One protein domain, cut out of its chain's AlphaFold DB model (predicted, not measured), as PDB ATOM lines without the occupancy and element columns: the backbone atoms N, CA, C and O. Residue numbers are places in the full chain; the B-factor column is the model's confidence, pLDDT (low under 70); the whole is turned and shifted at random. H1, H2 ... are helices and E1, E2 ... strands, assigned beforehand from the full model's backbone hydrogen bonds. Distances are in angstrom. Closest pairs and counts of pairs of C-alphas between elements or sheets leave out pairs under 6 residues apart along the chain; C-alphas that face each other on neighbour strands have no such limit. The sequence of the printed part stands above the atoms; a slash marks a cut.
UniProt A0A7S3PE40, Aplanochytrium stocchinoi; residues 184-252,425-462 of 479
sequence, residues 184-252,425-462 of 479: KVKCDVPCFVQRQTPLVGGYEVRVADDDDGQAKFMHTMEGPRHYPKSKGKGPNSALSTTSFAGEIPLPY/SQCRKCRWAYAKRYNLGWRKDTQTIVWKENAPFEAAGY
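Overview. This is residues 184 to 252 and 425 to 462 of the 479 residues of a protein of Aplanochytrium stocchinoi (UniProt A0A7S3PE40). In a domain with little regular structure, helix H1 makes the core between a twisted sheet, E1 to E4, and the small hairpin E5 and E6; short H2 lies at one end. The printed part has 107 residues, and the named elements hold only 40 of them; the class is mixed, helices and strands, with two named helices and six named strands in the order E1 E2 E3 E4 H1 E5 E6 H2. The mixed sheet runs E1 E2 E3 E4. The whole is compact, radius of gyration of the C-alphas 13.7 A, spanning 43 by 28 by 25 A.

Arrangement. E1, residues 192 to 195, E2, 203 to 206, and E3, 215 to 219, form a meander, each strand the antiparallel neighbour of the one before: N 194 and O 204 are 2.8 A apart, N 205 and O 215 2.9 A. E4, 237 to 240, is parallel to E3, with N 240 and O 218 2.8 A apart. H1, 425 to 437, is on one face of this sheet, making two layers, at a height of 7.5 A; its closest C-alphas to E3 are Ala 433 and Ala 215, 5.6 A. E5, 441 to 443, and E6, 448 to 450, are an antiparallel hairpin, with N 450 and O 441 2.8 A apart. H1 touches E6, the closest C-alphas being Ala 435 and Ile 449, 6.0 A. H2, 457 to 460, is only just apart from H1, closest 8.4 A. Every O i to N i+4 pair of H1 is within hydrogen-bond range; H2 is too short for one.

Along the chain. E1 begins at C-alpha 192, (129.785, 100.926, 87.396). H1 is 18.5 A long from first to last C-alpha, E3 12.4 A. H2 ends at C-alpha 460, (140.700, 116.115, 91.430).

Size, cuts and confidence. Residues 253 to 424 are cut out, leaving C-alphas 252 and 425 10.3 A apart. The E3 to E4 link is long. Confidence is under 70 at residues 195 to 203, 208 to 213, 226 to 234 and 454 to 462.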
ATOM      1  N   LYS A 184     127.034 101.173  83.773       84.56
ATOM      2  CA  LYS A 184     127.375 102.563  84.105       84.56
ATOM      3  C   LYS A 184     126.244 103.214  84.905       84.56
ATOM      4  O   LYS A 184     125.082 103.142  84.508       84.56
ATOM      5  N   VAL A 185     126.582 103.867  86.013       86.12
ATOM      6  CA  VAL A 185     125.634 104.647  86.819       86.12
ATOM      7  C   VAL A 185     125.672 106.102  86.369       86.12
ATOM      8  O   VAL A 185     126.744 106.683  86.219       86.12
ATOM      9  N   LYS A 186     124.500 106.718  86.197       89.44
ATOM     10  CA  LYS A 186     124.401 108.175  86.060       89.44
ATOM     11  C   LYS A 186     124.730 108.811  87.414       89.44
ATOM     12  O   LYS A 186     123.913 108.761  88.334       89.44
ATOM     13  N   CYS A 187     125.935 109.350  87.542       88.69
ATOM     14  CA  CYS A 187     126.448 109.961  88.762       88.69
ATOM     15  C   CYS A 187     127.491 111.033  88.417       88.69
ATOM     16  O   CYS A 187     127.972 111.085  87.286       88.69
ATOM     17  N   ASP A 188     127.814 111.885  89.385       88.19
ATOM     18  CA  ASP A 188     128.865 112.905  89.292       88.19
ATOM     19  C   ASP A 188     130.282 112.339  89.457       88.19
ATOM     20  O   ASP A 188     131.250 113.015  89.128       88.19
ATOM     21  N   VAL A 189     130.400 111.088  89.906       86.25
ATOM     22  CA  VAL A 189     131.652 110.325  89.914       86.25
ATOM     23  C   VAL A 189     131.570 109.123  88.966       86.25
ATOM     24  O   VAL A 189     130.491 108.530  88.819       86.25
ATOM     25  N   PRO A 190     132.683 108.725  88.324       83.75
ATOM     26  CA  PRO A 190     132.708 107.562  87.447       83.75
ATOM     27  C   PRO A 190     132.410 106.282  88.233       83.75
ATOM     28  O   PRO A 190     133.015 106.000  89.264       83.75
ATOM     29  N   CYS A 191     131.436 105.501  87.771       83.88
ATOM     30  CA  CYS A 191     130.954 104.359  88.534       83.88
ATOM     31  C   CYS A 191     130.198 103.350  87.675       83.88
ATOM     32  O   CYS A 191     129.361 103.706  86.838       83.88
ATOM     33  N   PHE A 192     130.446 102.081  87.964       83.69
ATOM     34  CA  PHE A 192     129.785 100.926  87.396       83.69
ATOM     35  C   PHE A 192     129.247 100.028  88.510       83.69
ATOM     36  O   PHE A 192     129.846  99.878  89.572       83.69
ATOM     37  N   VAL A 193     128.100  99.404  88.268       79.50
ATOM     38  CA  VAL A 193     127.479  98.456  89.197       79.50
ATOM     39  C   VAL A 193     127.403  97.079  88.564       79.50
ATOM     40  O   VAL A 193     126.986  96.935  87.414       79.50
ATOM     41  N   GLN A 194     127.766  96.065  89.338       76.62
ATOM     42  CA  GLN A 194     127.686  94.657  88.987       76.62
ATOM     43  C   GLN A 194     126.750  93.972  89.987       76.62
ATOM     44  O   GLN A 194     127.049  93.856  91.174       76.62
ATOM     45  N   ARG A 195     125.570  93.542  89.527       67.44
ATOM     46  CA  ARG A 195     124.626  92.796  90.376       67.44
ATOM     47  C   ARG A 195     125.000  91.315  90.388       67.44
ATOM     48  O   ARG A 195     125.059  90.708  89.321       67.44
ATOM     49  N   GLN A 196     125.192  90.754  91.580       59.41
ATOM     50  CA  GLN A 196     125.249  89.307  91.799       59.41
ATOM     51  C   GLN A 196     123.857  88.799  92.259       59.41
ATOM     52  O   GLN A 196     123.026  89.578  92.725       59.41
ATOM     53  N   THR A 197     123.560  87.523  92.016       55.50
ATOM     54  CA  THR A 197     122.251  86.831  92.137       55.50
ATOM     55  C   THR A 197     121.687  86.762  93.586       55.50
ATOM     56  O   THR A 197     122.384  87.105  94.536       55.50
ATOM     57  N   PRO A 198     120.403  86.391  93.823       49.50
ATOM     58  CA  PRO A 198     119.433  87.271  94.485       49.50
ATOM     59  C   PRO A 198     119.154  87.000  95.976       49.50
ATOM     60  O   PRO A 198     118.259  87.627  96.535       49.50
ATOM     61  N   LEU A 199     119.861  86.086  96.645       48.06
ATOM     62  CA  LEU A 199     119.380  85.578  97.941       48.06
ATOM     63  C   LEU A 199     119.669  86.482  99.147       48.06
ATOM     64  O   LEU A 199     118.975  86.382 100.154       48.06
ATOM     65  N   VAL A 200     120.625  87.413  99.048       54.81
ATOM     66  CA  VAL A 200     120.854  88.431 100.091       54.81
ATOM     67  C   VAL A 200     121.286  89.757  99.464       54.81
ATOM     68  O   VAL A 200     122.343  90.274  99.799       54.81
ATOM     69  N   GLY A 201     120.491  90.259  98.509       55.22
ATOM     70  CA  GLY A 201     120.378  91.664  98.071       55.22
ATOM     71  C   GLY A 201     121.639  92.502  97.794       55.22
ATOM     72  O   GLY A 201     121.522  93.693  97.524       55.22
ATOM     73  N   GLY A 202     122.838  91.933  97.832       60.69
ATOM     74  CA  GLY A 202     124.093  92.641  97.659       60.69
ATOM     75  C   GLY A 202     124.427  92.870  96.193       60.69
ATOM     76  O   GLY A 202     124.018  92.123  95.304       60.69
ATOM     77  N   TYR A 203     125.187  93.922  95.927       67.31
ATOM     78  CA  TYR A 203     125.807  94.116  94.625       67.31
ATOM     79  C   TYR A 203     127.158  94.802  94.776       67.31
ATOM     80  O   TYR A 203     127.403  95.553  95.725       67.31
ATOM     81  N   GLU A 204     128.040  94.522  93.829       70.38
ATOM     82  CA  GLU A 204     129.383  95.078  93.792       70.38
ATOM     83  C   GLU A 204     129.365  96.364  92.969       70.38
ATOM     84  O   GLU A 204     128.664  96.490  91.959       70.38
ATOM     85  N   VAL A 205     130.101  97.361  93.439       73.81
ATOM     86  CA  VAL A 205     130.245  98.652  92.777       73.81
ATOM     87  C   VAL A 205     131.715  98.817  92.436       73.81
ATOM     88  O   VAL A 205     132.572  98.800  93.322       73.81
ATOM     89  N   ARG A 206     131.996  98.984  91.147       73.12
ATOM     90  CA  ARG A 206     133.328  99.286  90.632       73.12
ATOM     91  C   ARG A 206     133.372 100.758  90.256       73.12
ATOM     92  O   ARG A 206     132.587 101.217  89.431       73.12
ATOM     93  N   VAL A 207     134.257 101.514  90.882       70.56
ATOM     94  CA  VAL A 207     134.560 102.883  90.450       70.56
ATOM     95  C   VAL A 207     135.468 102.763  89.231       70.56
ATOM     96  O   VAL A 207     136.401 101.967  89.267       70.56
ATOM     97  N   ALA A 208     135.150 103.465  88.138       57.06
ATOM     98  CA  ALA A 208     135.979 103.383  86.937       57.06
ATOM     99  C   ALA A 208     137.351 103.953  87.277       57.06
ATOM    100  O   ALA A 208     137.380 105.089  87.739       57.06
ATOM    101  N   ASP A 209     138.382 103.113  87.168       53.53
ATOM    102  CA  ASP A 209     139.785 103.436  86.873       53.53
ATOM    103  C   ASP A 209     140.721 102.255  87.194       53.53
ATOM    104  O   ASP A 209     141.846 102.338  86.755       53.53
ATOM    105  N   ASP A 210     140.297 101.181  87.898       50.34
ATOM    106  CA  ASP A 210     140.952  99.842  87.910       50.34
ATOM    107  C   ASP A 210     140.203  98.814  88.796       50.34
ATOM    108  O   ASP A 210     139.507  99.183  89.750       50.34
ATOM    109  N   ASP A 211     140.384  97.515  88.512       55.88
ATOM    110  CA  ASP A 211     139.750  96.368  89.200       55.88
ATOM    111  C   ASP A 211     140.180  96.170  90.673       55.88
ATOM    112  O   ASP A 211     139.549  95.390  91.394       55.88
ATOM    113  N   ASP A 212     141.166  96.932  91.156       57.00
ATOM    114  CA  ASP A 212     141.732  96.818  92.511       57.00
ATOM    115  C   ASP A 212     140.885  97.487  93.617       57.00
ATOM    116  O   ASP A 212     141.110  97.276  94.810       57.00
ATOM    117  N   GLY A 213     139.867  98.283  93.257       61.62
ATOM    118  CA  GLY A 213     139.093  99.114  94.196       61.62
ATOM    119  C   GLY A 213     137.614  98.756  94.354       61.62
ATOM    120  O   GLY A 213     136.783  99.663  94.422       61.62
ATOM    121  N   GLN A 214     137.248  97.472  94.368       76.38
ATOM    122  CA  GLN A 214     135.835  97.069  94.411       76.38
ATOM    123  C   GLN A 214     135.197  97.318  95.785       76.38
ATOM    124  O   GLN A 214     135.612  96.748  96.798       76.38
ATOM    125  N   ALA A 215     134.141  98.134  95.808       82.00
ATOM    126  CA  ALA A 215     133.308  98.331  96.986       82.00
ATOM    127  C   ALA A 215     132.128  97.350  96.968       82.00
ATOM    128  O   ALA A 215     131.408  97.227  95.973       82.00
ATOM    129  N   LYS A 216     131.897  96.668  98.090       80.31
ATOM    130  CA  LYS A 216     130.814  95.688  98.243       80.31
ATOM    131  C   LYS A 216     129.690  96.276  99.078       80.31
ATOM    132  O   LYS A 216     129.901  96.673 100.221       80.31
ATOM    133  N   PHE A 217     128.480  96.296  98.535       79.25
ATOM    134  CA  PHE A 217     127.322  96.787  99.269       79.25
ATOM    135  C   PHE A 217     126.367  95.651  99.554       79.25
ATOM    136  O   PHE A 217     125.838  95.029  98.633       79.25
ATOM    137  N   MET A 218     126.094  95.438 100.836       77.06
ATOM    138  CA  MET A 218     124.932  94.665 101.239       77.06
ATOM    139  C   MET A 218     123.729  95.593 101.174       77.06
ATOM    140  O   MET A 218     123.692  96.620 101.854       77.06
ATOM    141  N   HIS A 219     122.768  95.262 100.322       78.44
ATOM    142  CA  HIS A 219     121.547  96.030 100.171       78.44
ATOM    143  C   HIS A 219     120.357  95.178 100.592       78.44
ATOM    144  O   HIS A 219     120.217  94.031 100.187       78.44
ATOM    145  N   THR A 220     119.504  95.739 101.437       77.88
ATOM    146  CA  THR A 220     118.217  95.137 101.768       77.88
ATOM    147  C   THR A 220     117.205  96.247 101.979       77.88
ATOM    148  O   THR A 220     117.503  97.262 102.605       77.88
ATOM    149  N   MET A 221     116.022  96.059 101.408       78.69
ATOM    150  CA  MET A 221     114.861  96.911 101.660       78.69
ATOM    151  C   MET A 221     113.916  96.266 102.680       78.69
ATOM    152  O   MET A 221     112.877  96.827 102.990       78.69
ATOM    153  N   GLU A 222     114.281  95.097 103.206       77.31
ATOM    154  CA  GLU A 222     113.545  94.405 104.257       77.31
ATOM    155  C   GLU A 222     114.040  94.849 105.631       77.31
ATOM    156  O   GLU A 222     115.211  95.209 105.808       77.31
ATOM    157  N   GLY A 223     113.135  94.818 106.606       72.50
ATOM    158  CA  GLY A 223     113.431  95.264 107.956       72.50
ATOM    159  C   GLY A 223     114.486  94.393 108.664       72.50
ATOM    160  O   GLY A 223     114.710  93.227 108.304       72.50
ATOM    161  N   PRO A 224     115.191  94.946 109.669       72.00
ATOM    162  CA  PRO A 224     116.341  94.304 110.302       72.00
ATOM    163  C   PRO A 224     116.025  92.957 110.962       72.00
ATOM    164  O   PRO A 224     116.945  92.154 111.123       72.00
ATOM    165  N   ARG A 225     114.765  92.660 111.318       74.00
ATOM    166  CA  ARG A 225     114.420  91.352 111.904       74.00
ATOM    167  C   ARG A 225     114.370  90.232 110.869       74.00
ATOM    168  O   ARG A 225     114.670  89.094 111.217       74.00
ATOM    169  N   HIS A 226     114.066  90.537 109.606       68.81
ATOM    170  CA  HIS A 226     114.151  89.559 108.515       68.81
ATOM    171  C   HIS A 226     115.609  89.285 108.106       68.81
ATOM    172  O   HIS A 226     115.936  88.176 107.686       68.81
ATOM    173  N   TYR A 227     116.510  90.265 108.272       68.25
ATOM    174  CA  TYR A 227     117.922  90.145 107.881       68.25
ATOM    175  C   TYR A 227     118.911  90.591 108.977       68.25
ATOM    176  O   TYR A 227     119.779  91.433 108.719       68.25
ATOM    177  N   PRO A 228     118.895  89.974 110.176       59.19
ATOM    178  CA  PRO A 228     119.741  90.385 111.304       59.19
ATOM    179  C   PRO A 228     121.236  90.123 111.059       59.19
ATOM    180  O   PRO A 228     122.106  90.694 111.717       59.19
ATOM    181  N   LYS A 229     121.551  89.251 110.092       54.31
ATOM    182  CA  LYS A 229     122.917  88.884 109.691       54.31
ATOM    183  C   LYS A 229     123.495  89.779 108.587       54.31
ATOM    184  O   LYS A 229     124.628  89.545 108.173       54.31
ATOM    185  N   SER A 230     122.759  90.787 108.110       58.25
ATOM    186  CA  SER A 230     123.250  91.722 107.092       58.25
ATOM    187  C   SER A 230     124.315  92.659 107.683       58.25
ATOM    188  O   SER A 230     124.045  93.769 108.120       58.25
ATOM    189  N   LYS A 231     125.567  92.192 107.743       55.44
ATOM    190  CA  LYS A 231     126.722  93.007 108.141       55.44
ATOM    191  C   LYS A 231     127.598  93.258 106.920       55.44
ATOM    192  O   LYS A 231     128.063  92.305 106.300       55.44
ATOM    193  N   GLY A 232     127.863  94.526 106.608       56.75
ATOM    194  CA  GLY A 232     129.044  94.876 105.822       56.75
ATOM    195  C   GLY A 232     130.267  94.557 106.677       56.75
ATOM    196  O   GLY A 232     130.449  95.159 107.732       56.75
ATOM    197  N   LYS A 233     131.045  93.539 106.304       58.12
ATOM    198  CA  LYS A 233     132.305  93.209 106.976       58.12
ATOM    199  C   LYS A 233     133.451  93.443 105.998       58.12
ATOM    200  O   LYS A 233     133.553  92.741 104.997       58.12
ATOM    201  N   GLY A 234     134.308  94.411 106.317       67.94
ATOM    202  CA  GLY A 234     135.536  94.701 105.578       67.94
ATOM    203  C   GLY A 234     135.719  96.188 105.252       67.94
ATOM    204  O   GLY A 234     134.734  96.928 105.198       67.94
ATOM    205  N   PRO A 235     136.966  96.629 105.006       70.94
ATOM    206  CA  PRO A 235     137.315  98.040 104.794       70.94
ATOM    207  C   PRO A 235     136.636  98.673 103.565       70.94
ATOM    208  O   PRO A 235     136.369  99.874 103.569       70.94
ATOM    209  N   ASN A 236     136.283  97.856 102.565       78.25
ATOM    210  CA  ASN A 236     135.609  98.265 101.326       78.25
ATOM    211  C   ASN A 236     134.148  97.792 101.266       78.25
ATOM    212  O   ASN A 236     133.616  97.545 100.185       78.25
ATOM    213  N   SER A 237     133.494  97.618 102.416       79.56
ATOM    214  CA  SER A 237     132.092  97.201 102.468       79.56
ATOM    215  C   SER A 237     131.222  98.191 103.232       79.56
ATOM    216  O   SER A 237     131.675  98.771 104.215       79.56
ATOM    217  N   ALA A 238     129.979  98.371 102.790       81.81
ATOM    218  CA  ALA A 238     128.986  99.165 103.509       81.81
ATOM    219  C   ALA A 238     127.627  98.472 103.514       81.81
ATOM    220  O   ALA A 238     127.308  97.662 102.630       81.81
ATOM    221  N   LEU A 239     126.805  98.835 104.496       80.31
ATOM    222  CA  LEU A 239     125.423  98.392 104.571       80.31
ATOM    223  C   LEU A 239     124.494  99.496 104.068       80.31
ATOM    224  O   LEU A 239     124.612 100.667 104.433       80.31
ATOM    225  N   SER A 240     123.552  99.106 103.218       84.19
ATOM    226  CA  SER A 240     122.560 100.004 102.653       84.19
ATOM    227  C   SER A 240     121.170  99.429 102.915       84.19
ATOM    228  O   SER A 240     120.672  98.592 102.161       84.19
ATOM    229  N   THR A 241     120.593  99.852 104.036       84.81
ATOM    230  CA  THR A 241     119.292  99.429 104.580       84.81
ATOM    231  C   THR A 241     118.385 100.638 104.769       84.81
ATOM    232  O   THR A 241     118.813 101.772 104.560       84.81
ATOM    233  N   THR A 242     117.151 100.429 105.227       88.00
ATOM    234  CA  THR A 242     116.247 101.528 105.600       88.00
ATOM    235  C   THR A 242     116.761 102.375 106.767       88.00
ATOM    236  O   THR A 242     116.314 103.505 106.931       88.00
ATOM    237  N   SER A 243     117.732 101.883 107.546       88.75
ATOM    238  CA  SER A 243     118.237 102.605 108.711       88.75
ATOM    239  C   SER A 243     119.039 103.853 108.344       88.75
ATOM    240  O   SER A 243     120.032 103.803 107.611       88.75
ATOM    241  N   PHE A 244     118.678 104.973 108.967       90.00
ATOM    242  CA  PHE A 244     119.426 106.226 108.913       90.00
ATOM    243  C   PHE A 244     120.725 106.163 109.734       90.00
ATOM    244  O   PHE A 244     121.600 107.025 109.598       90.00
ATOM    245  N   ALA A 245     120.901 105.115 110.543       86.31
ATOM    246  CA  ALA A 245     122.155 104.803 111.212       86.31
ATOM    247  C   ALA A 245     123.197 104.141 110.279       86.31
ATOM    248  O   ALA A 245     124.384 104.171 110.611       86.31
ATOM    249  N   GLY A 246     122.822 103.627 109.101       83.00
ATOM    250  CA  GLY A 246     123.771 103.035 108.140       83.00
ATOM    251  C   GLY A 246     124.663 104.065 107.429       83.00
ATOM    252  O   GLY A 246     124.342 105.252 107.415       83.00
ATOM    253  N   GLU A 247     125.781 103.650 106.811       86.50
ATOM    254  CA  GLU A 247     126.620 104.580 106.027       86.50
ATOM    255  C   GLU A 247     125.850 105.205 104.859       86.50
ATOM    256  O   GLU A 247     126.068 106.373 104.511       86.50
ATOM    257  N   ILE A 248     124.956 104.412 104.261       89.94
ATOM    258  CA  ILE A 248     124.165 104.784 103.090       89.94
ATOM    259  C   ILE A 248     122.705 104.389 103.314       89.94
ATOM    260  O   ILE A 248     122.286 103.306 102.886       89.94
ATOM    261  N   PRO A 249     121.913 105.270 103.944       91.06
ATOM    262  CA  PRO A 249     120.499 105.017 104.188       91.06
ATOM    263  C   PRO A 249     119.717 104.842 102.885       91.06
ATOM    264  O   PRO A 249     119.924 105.571 101.911       91.06
ATOM    265  N   LEU A 250     118.774 103.913 102.866       89.44
ATOM    266  CA  LEU A 250     117.836 103.667 101.774       89.44
ATOM    267  C   LEU A 250     116.409 103.815 102.283       89.44
ATOM    268  O   LEU A 250     115.685 102.823 102.382       89.44
ATOM    269  N   PRO A 251     115.994 105.047 102.615       92.44
ATOM    270  CA  PRO A 251     114.585 105.280 102.845       92.44
ATOM    271  C   PRO A 251     113.814 104.917 101.576       92.44
ATOM    272  O   PRO A 251     114.304 105.116 100.462       92.44
ATOM    273  N   TYR A 252     112.592 104.422 101.748       92.81
ATOM    274  CA  TYR A 252     111.673 104.279 100.624       92.81
ATOM    275  C   TYR A 252     111.236 105.635 100.067       92.81
ATOM    276  O   TYR A 252     110.781 105.688  98.935       92.81
ATOM    277  N   SER A 425     119.959 106.491  94.855       88.81
ATOM    278  CA  SER A 425     120.685 105.641  95.811       88.81
ATOM    279  C   SER A 425     121.949 104.993  95.238       88.81
ATOM    280  O   SER A 425     122.936 104.824  95.953       88.81
ATOM    281  N   GLN A 426     121.953 104.660  93.943       87.75
ATOM    282  CA  GLN A 426     123.146 104.135  93.273       87.75
ATOM    283  C   GLN A 426     124.270 105.170  93.220       87.75
ATOM    284  O   GLN A 426     125.405 104.821  93.516       87.75
ATOM    285  N   CYS A 427     123.967 106.434  92.921       90.69
ATOM    286  CA  CYS A 427     124.988 107.479  92.890       90.69
ATOM    287  C   CYS A 427     125.539 107.772  94.294       90.69
ATOM    288  O   CYS A 427     126.739 107.949  94.458       90.69
ATOM    289  N   ARG A 428     124.707 107.696  95.342       92.19
ATOM    290  CA  ARG A 428     125.186 107.807  96.734       92.19
ATOM    291  C   ARG A 428     126.184 106.700  97.099       92.19
ATOM    292  O   ARG A 428     127.213 106.982  97.706       92.19
ATOM    293  N   LYS A 429     125.936 105.465  96.648       89.88
ATOM    294  CA  LYS A 429     126.881 104.335  96.777       89.88
ATOM    295  C   LYS A 429     128.159 104.550  95.981       89.88
ATOM    296  O   LYS A 429     129.238 104.315  96.511       89.88
ATOM    297  N   CYS A 430     128.045 105.057  94.758       89.31
ATOM    298  CA  CYS A 430     129.198 105.424  93.945       89.31
ATOM    299  C   CYS A 430     130.066 106.484  94.632       89.31
ATOM    300  O   CYS A 430     131.269 106.292  94.743       89.31
ATOM    301  N   ARG A 431     129.465 107.554  95.166       92.00
ATOM    302  CA  ARG A 431     130.184 108.601  95.907       92.00
ATOM    303  C   ARG A 431     130.907 108.053  97.135       92.00
ATOM    304  O   ARG A 431     132.062 108.399  97.358       92.00
ATOM    305  N   TRP A 432     130.257 107.182  97.908       91.62
ATOM    306  CA  TRP A 432     130.897 106.529  99.054       91.62
ATOM    307  C   TRP A 432     132.076 105.651  98.624       91.62
ATOM    308  O   TRP A 432     133.157 105.752  99.200       91.62
ATOM    309  N   ALA A 433     131.891 104.823  97.589       89.25
ATOM    310  CA  ALA A 433     132.940 103.947  97.064       89.25
ATOM    311  C   ALA A 433     134.131 104.758  96.538       89.25
ATOM    312  O   ALA A 433     135.280 104.443  96.836       89.25
ATOM    313  N   TYR A 434     133.845 105.850  95.828       88.31
ATOM    314  CA  TYR A 434     134.837 106.794  95.329       88.31
ATOM    315  C   TYR A 434     135.622 107.440  96.476       88.31
ATOM    316  O   TYR A 434     136.851 107.454  96.456       88.31
ATOM    317  N   ALA A 435     134.927 107.905  97.522       89.44
ATOM    318  CA  ALA A 435     135.578 108.466  98.700       89.44
ATOM    319  C   ALA A 435     136.498 107.454  99.393       89.44
ATOM    320  O   ALA A 435     137.600 107.812  99.795       89.44
ATOM    321  N   LYS A 436     136.076 106.189  99.504       87.50
ATOM    322  CA  LYS A 436     136.904 105.125 100.084       87.50
ATOM    323  C   LYS A 436     138.146 104.838  99.249       87.50
ATOM    324  O   LYS A 436     139.235 104.828  99.816       87.50
ATOM    325  N   ARG A 437     137.998 104.678  97.930       84.00
ATOM    326  CA  ARG A 437     139.116 104.425  97.005       84.00
ATOM    327  C   ARG A 437     140.197 105.500  97.113       84.00
ATOM    328  O   ARG A 437     141.368 105.172  97.246       84.00
ATOM    329  N   TYR A 438     139.796 106.768  97.105       84.56
ATOM    330  CA  TYR A 438     140.723 107.903  97.092       84.56
ATOM    331  C   TYR A 438     141.019 108.484  98.485       84.56
ATOM    332  O   TYR A 438     141.546 109.591  98.593       84.56
ATOM    333  N   ASN A 439     140.671 107.766  99.562       86.62
ATOM    334  CA  ASN A 439     140.868 108.197 100.953       86.62
ATOM    335  C   ASN A 439     140.337 109.624 101.246       86.62
ATOM    336  O   ASN A 439     140.945 110.421 101.975       86.62
ATOM    337  N   LEU A 440     139.187 109.963 100.666       89.12
ATOM    338  CA  LEU A 440     138.473 111.220 100.879       89.12
ATOM    339  C   LEU A 440     137.535 111.099 102.088       89.12
ATOM    340  O   LEU A 440     137.236 110.005 102.571       89.12
ATOM    341  N   GLY A 441     137.062 112.233 102.607       90.69
ATOM    342  CA  GLY A 441     136.062 112.206 103.672       90.69
ATOM    343  C   GLY A 441     134.662 111.885 103.137       90.69
ATOM    344  O   GLY A 441     134.379 112.021 101.945       90.69
ATOM    345  N   TRP A 442     133.764 111.479 104.032       91.94
ATOM    346  CA  TRP A 442     132.375 111.141 103.712       91.94
ATOM    347  C   TRP A 442     131.420 111.845 104.674       91.94
ATOM    348  O   TRP A 442     131.528 111.682 105.890       91.94
ATOM    349  N   ARG A 443     130.462 112.601 104.134       92.19
ATOM    350  CA  ARG A 443     129.373 113.213 104.903       92.19
ATOM    351  C   ARG A 443     128.147 112.332 104.814       92.19
ATOM    352  O   ARG A 443     127.478 112.281 103.786       92.19
ATOM    353  N   LYS A 444     127.855 111.623 105.903       89.62
ATOM    354  CA  LYS A 444     126.720 110.697 105.974       89.62
ATOM    355  C   LYS A 444     125.367 111.417 105.948       89.62
ATOM    356  O   LYS A 444     124.422 110.880 105.384       89.62
ATOM    357  N   ASP A 445     125.277 112.610 106.523       87.00
ATOM    358  CA  ASP A 445     124.064 113.429 106.551       87.00
ATOM    359  C   ASP A 445     123.632 113.875 105.148       87.00
ATOM    360  O   ASP A 445     122.477 113.703 104.766       87.00
ATOM    361  N   THR A 446     124.576 114.377 104.355       91.00
ATOM    362  CA  THR A 446     124.314 114.881 102.998       91.00
ATOM    363  C   THR A 446     124.561 113.844 101.902       91.00
ATOM    364  O   THR A 446     124.170 114.061 100.758       91.00
ATOM    365  N   GLN A 447     125.184 112.710 102.241       93.94
ATOM    366  CA  GLN A 447     125.597 111.648 101.315       93.94
ATOM    367  C   GLN A 447     126.527 112.177 100.206       93.94
ATOM    368  O   GLN A 447     126.345 111.901  99.012       93.94
ATOM    369  N   THR A 448     127.519 112.973 100.615       92.75
ATOM    370  CA  THR A 448     128.487 113.639  99.733       92.75
ATOM    371  C   THR A 448     129.934 113.369 100.141       92.75
ATOM    372  O   THR A 448     130.246 113.051 101.289       92.75
ATOM    373  N   ILE A 449     130.830 113.509  99.164       92.25
ATOM    374  CA  ILE A 449     132.280 113.412  99.345       92.25
ATOM    375  C   ILE A 449     132.788 114.700 100.004       92.25
ATOM    376  O   ILE A 449     132.383 115.797  99.618       92.25
ATOM    377  N   VAL A 450     133.698 114.573 100.972       90.94
ATOM    378  CA  VAL A 450     134.501 115.687 101.493       90.94
ATOM    379  C   VAL A 450     135.863 115.644 100.831       90.94
ATOM    380  O   VAL A 450     136.667 114.742 101.084       90.94
ATOM    381  N   TRP A 451     136.116 116.634  99.989       84.31
ATOM    382  CA  TRP A 451     137.389 116.793  99.305       84.31
ATOM    383  C   TRP A 451     138.454 117.296 100.280       84.31
ATOM    384  O   TRP A 451     138.217 118.246 101.023       84.31
ATOM    385  N   LYS A 452     139.620 116.649 100.279       79.25
ATOM    386  CA  LYS A 452     140.808 117.091 101.025       79.25
ATOM    387  C   LYS A 452     141.682 117.956 100.112       79.25
ATOM    388  O   LYS A 452     141.651 117.769  98.898       79.25
ATOM    389  N   GLU A 453     142.461 118.874 100.683       70.44
ATOM    390  CA  GLU A 453     143.359 119.760  99.917       70.44
ATOM    391  C   GLU A 453     144.393 118.970  99.098       70.44
ATOM    392  O   GLU A 453     144.615 119.281  97.933       70.44
ATOM    393  N   ASN A 454     144.907 117.870  99.656       66.25
ATOM    394  CA  ASN A 454     145.872 116.974  99.007       66.25
ATOM    395  C   ASN A 454     145.201 115.757  98.344       66.25
ATOM    396  O   ASN A 454     145.737 114.648  98.394       66.25
ATOM    397  N   ALA A 455     143.985 115.910  97.809       67.38
ATOM    398  CA  ALA A 455     143.328 114.819  97.091       67.38
ATOM    399  C   ALA A 455     144.189 114.377  95.885       67.38
ATOM    400  O   ALA A 455     144.756 115.242  95.213       67.38
ATOM    401  N   PRO A 456     144.283 113.065  95.588       65.31
ATOM    402  CA  PRO A 456     145.018 112.578  94.422       65.31
ATOM    403  C   PRO A 456     144.565 113.293  93.144       65.31
ATOM    404  O   PRO A 456     143.375 113.570  92.988       65.31
ATOM    405  N   PHE A 457     145.485 113.573  92.217       61.34
ATOM    406  CA  PHE A 457     145.170 114.262  90.956       61.34
ATOM    407  C   PHE A 457     144.065 113.544  90.156       61.34
ATOM    408  O   PHE A 457     143.161 114.186  89.627       61.34
ATOM    409  N   GLU A 458     144.075 112.210  90.179       61.44
ATOM    410  CA  GLU A 458     143.039 111.327  89.615       61.44
ATOM    411  C   GLU A 458     141.647 111.574  90.221       61.44
ATOM    412  O   GLU A 458     140.629 111.487  89.536       61.44
ATOM    413  N   ALA A 459     141.589 111.960  91.499       57.78
ATOM    414  CA  ALA A 459     140.353 112.345  92.167       57.78
ATOM    415  C   ALA A 459     139.934 113.791  91.833       57.78
ATOM    416  O   ALA A 459     138.746 114.116  91.777       57.78
ATOM    417  N   ALA A 460     140.908 114.678  91.605       57.81
ATOM    418  CA  ALA A 460     140.700 116.115  91.430       57.81
ATOM    419  C   ALA A 460     139.990 116.489  90.117       57.81
ATOM    420  O   ALA A 460     139.294 117.504  90.083       57.81
ATOM    421  N   GLY A 461     140.092 115.657  89.071       56.97
ATOM    422  CA  GLY A 461     139.415 115.876  87.782       56.97
ATOM    423  C   GLY A 461     137.881 115.917  87.859       56.97
ATOM    424  O   GLY A 461     137.236 116.448  86.957       56.97
ATOM    425  N   TYR A 462     137.299 115.409  88.951       59.41
ATOM    426  CA  TYR A 462     135.852 115.375  89.198       59.41
ATOM    427  C   TYR A 462     135.421 116.195  90.416       59.41
ATOM    428  O   TYR A 462     134.261 116.115  90.831       59.41
TER     429      TYR A 462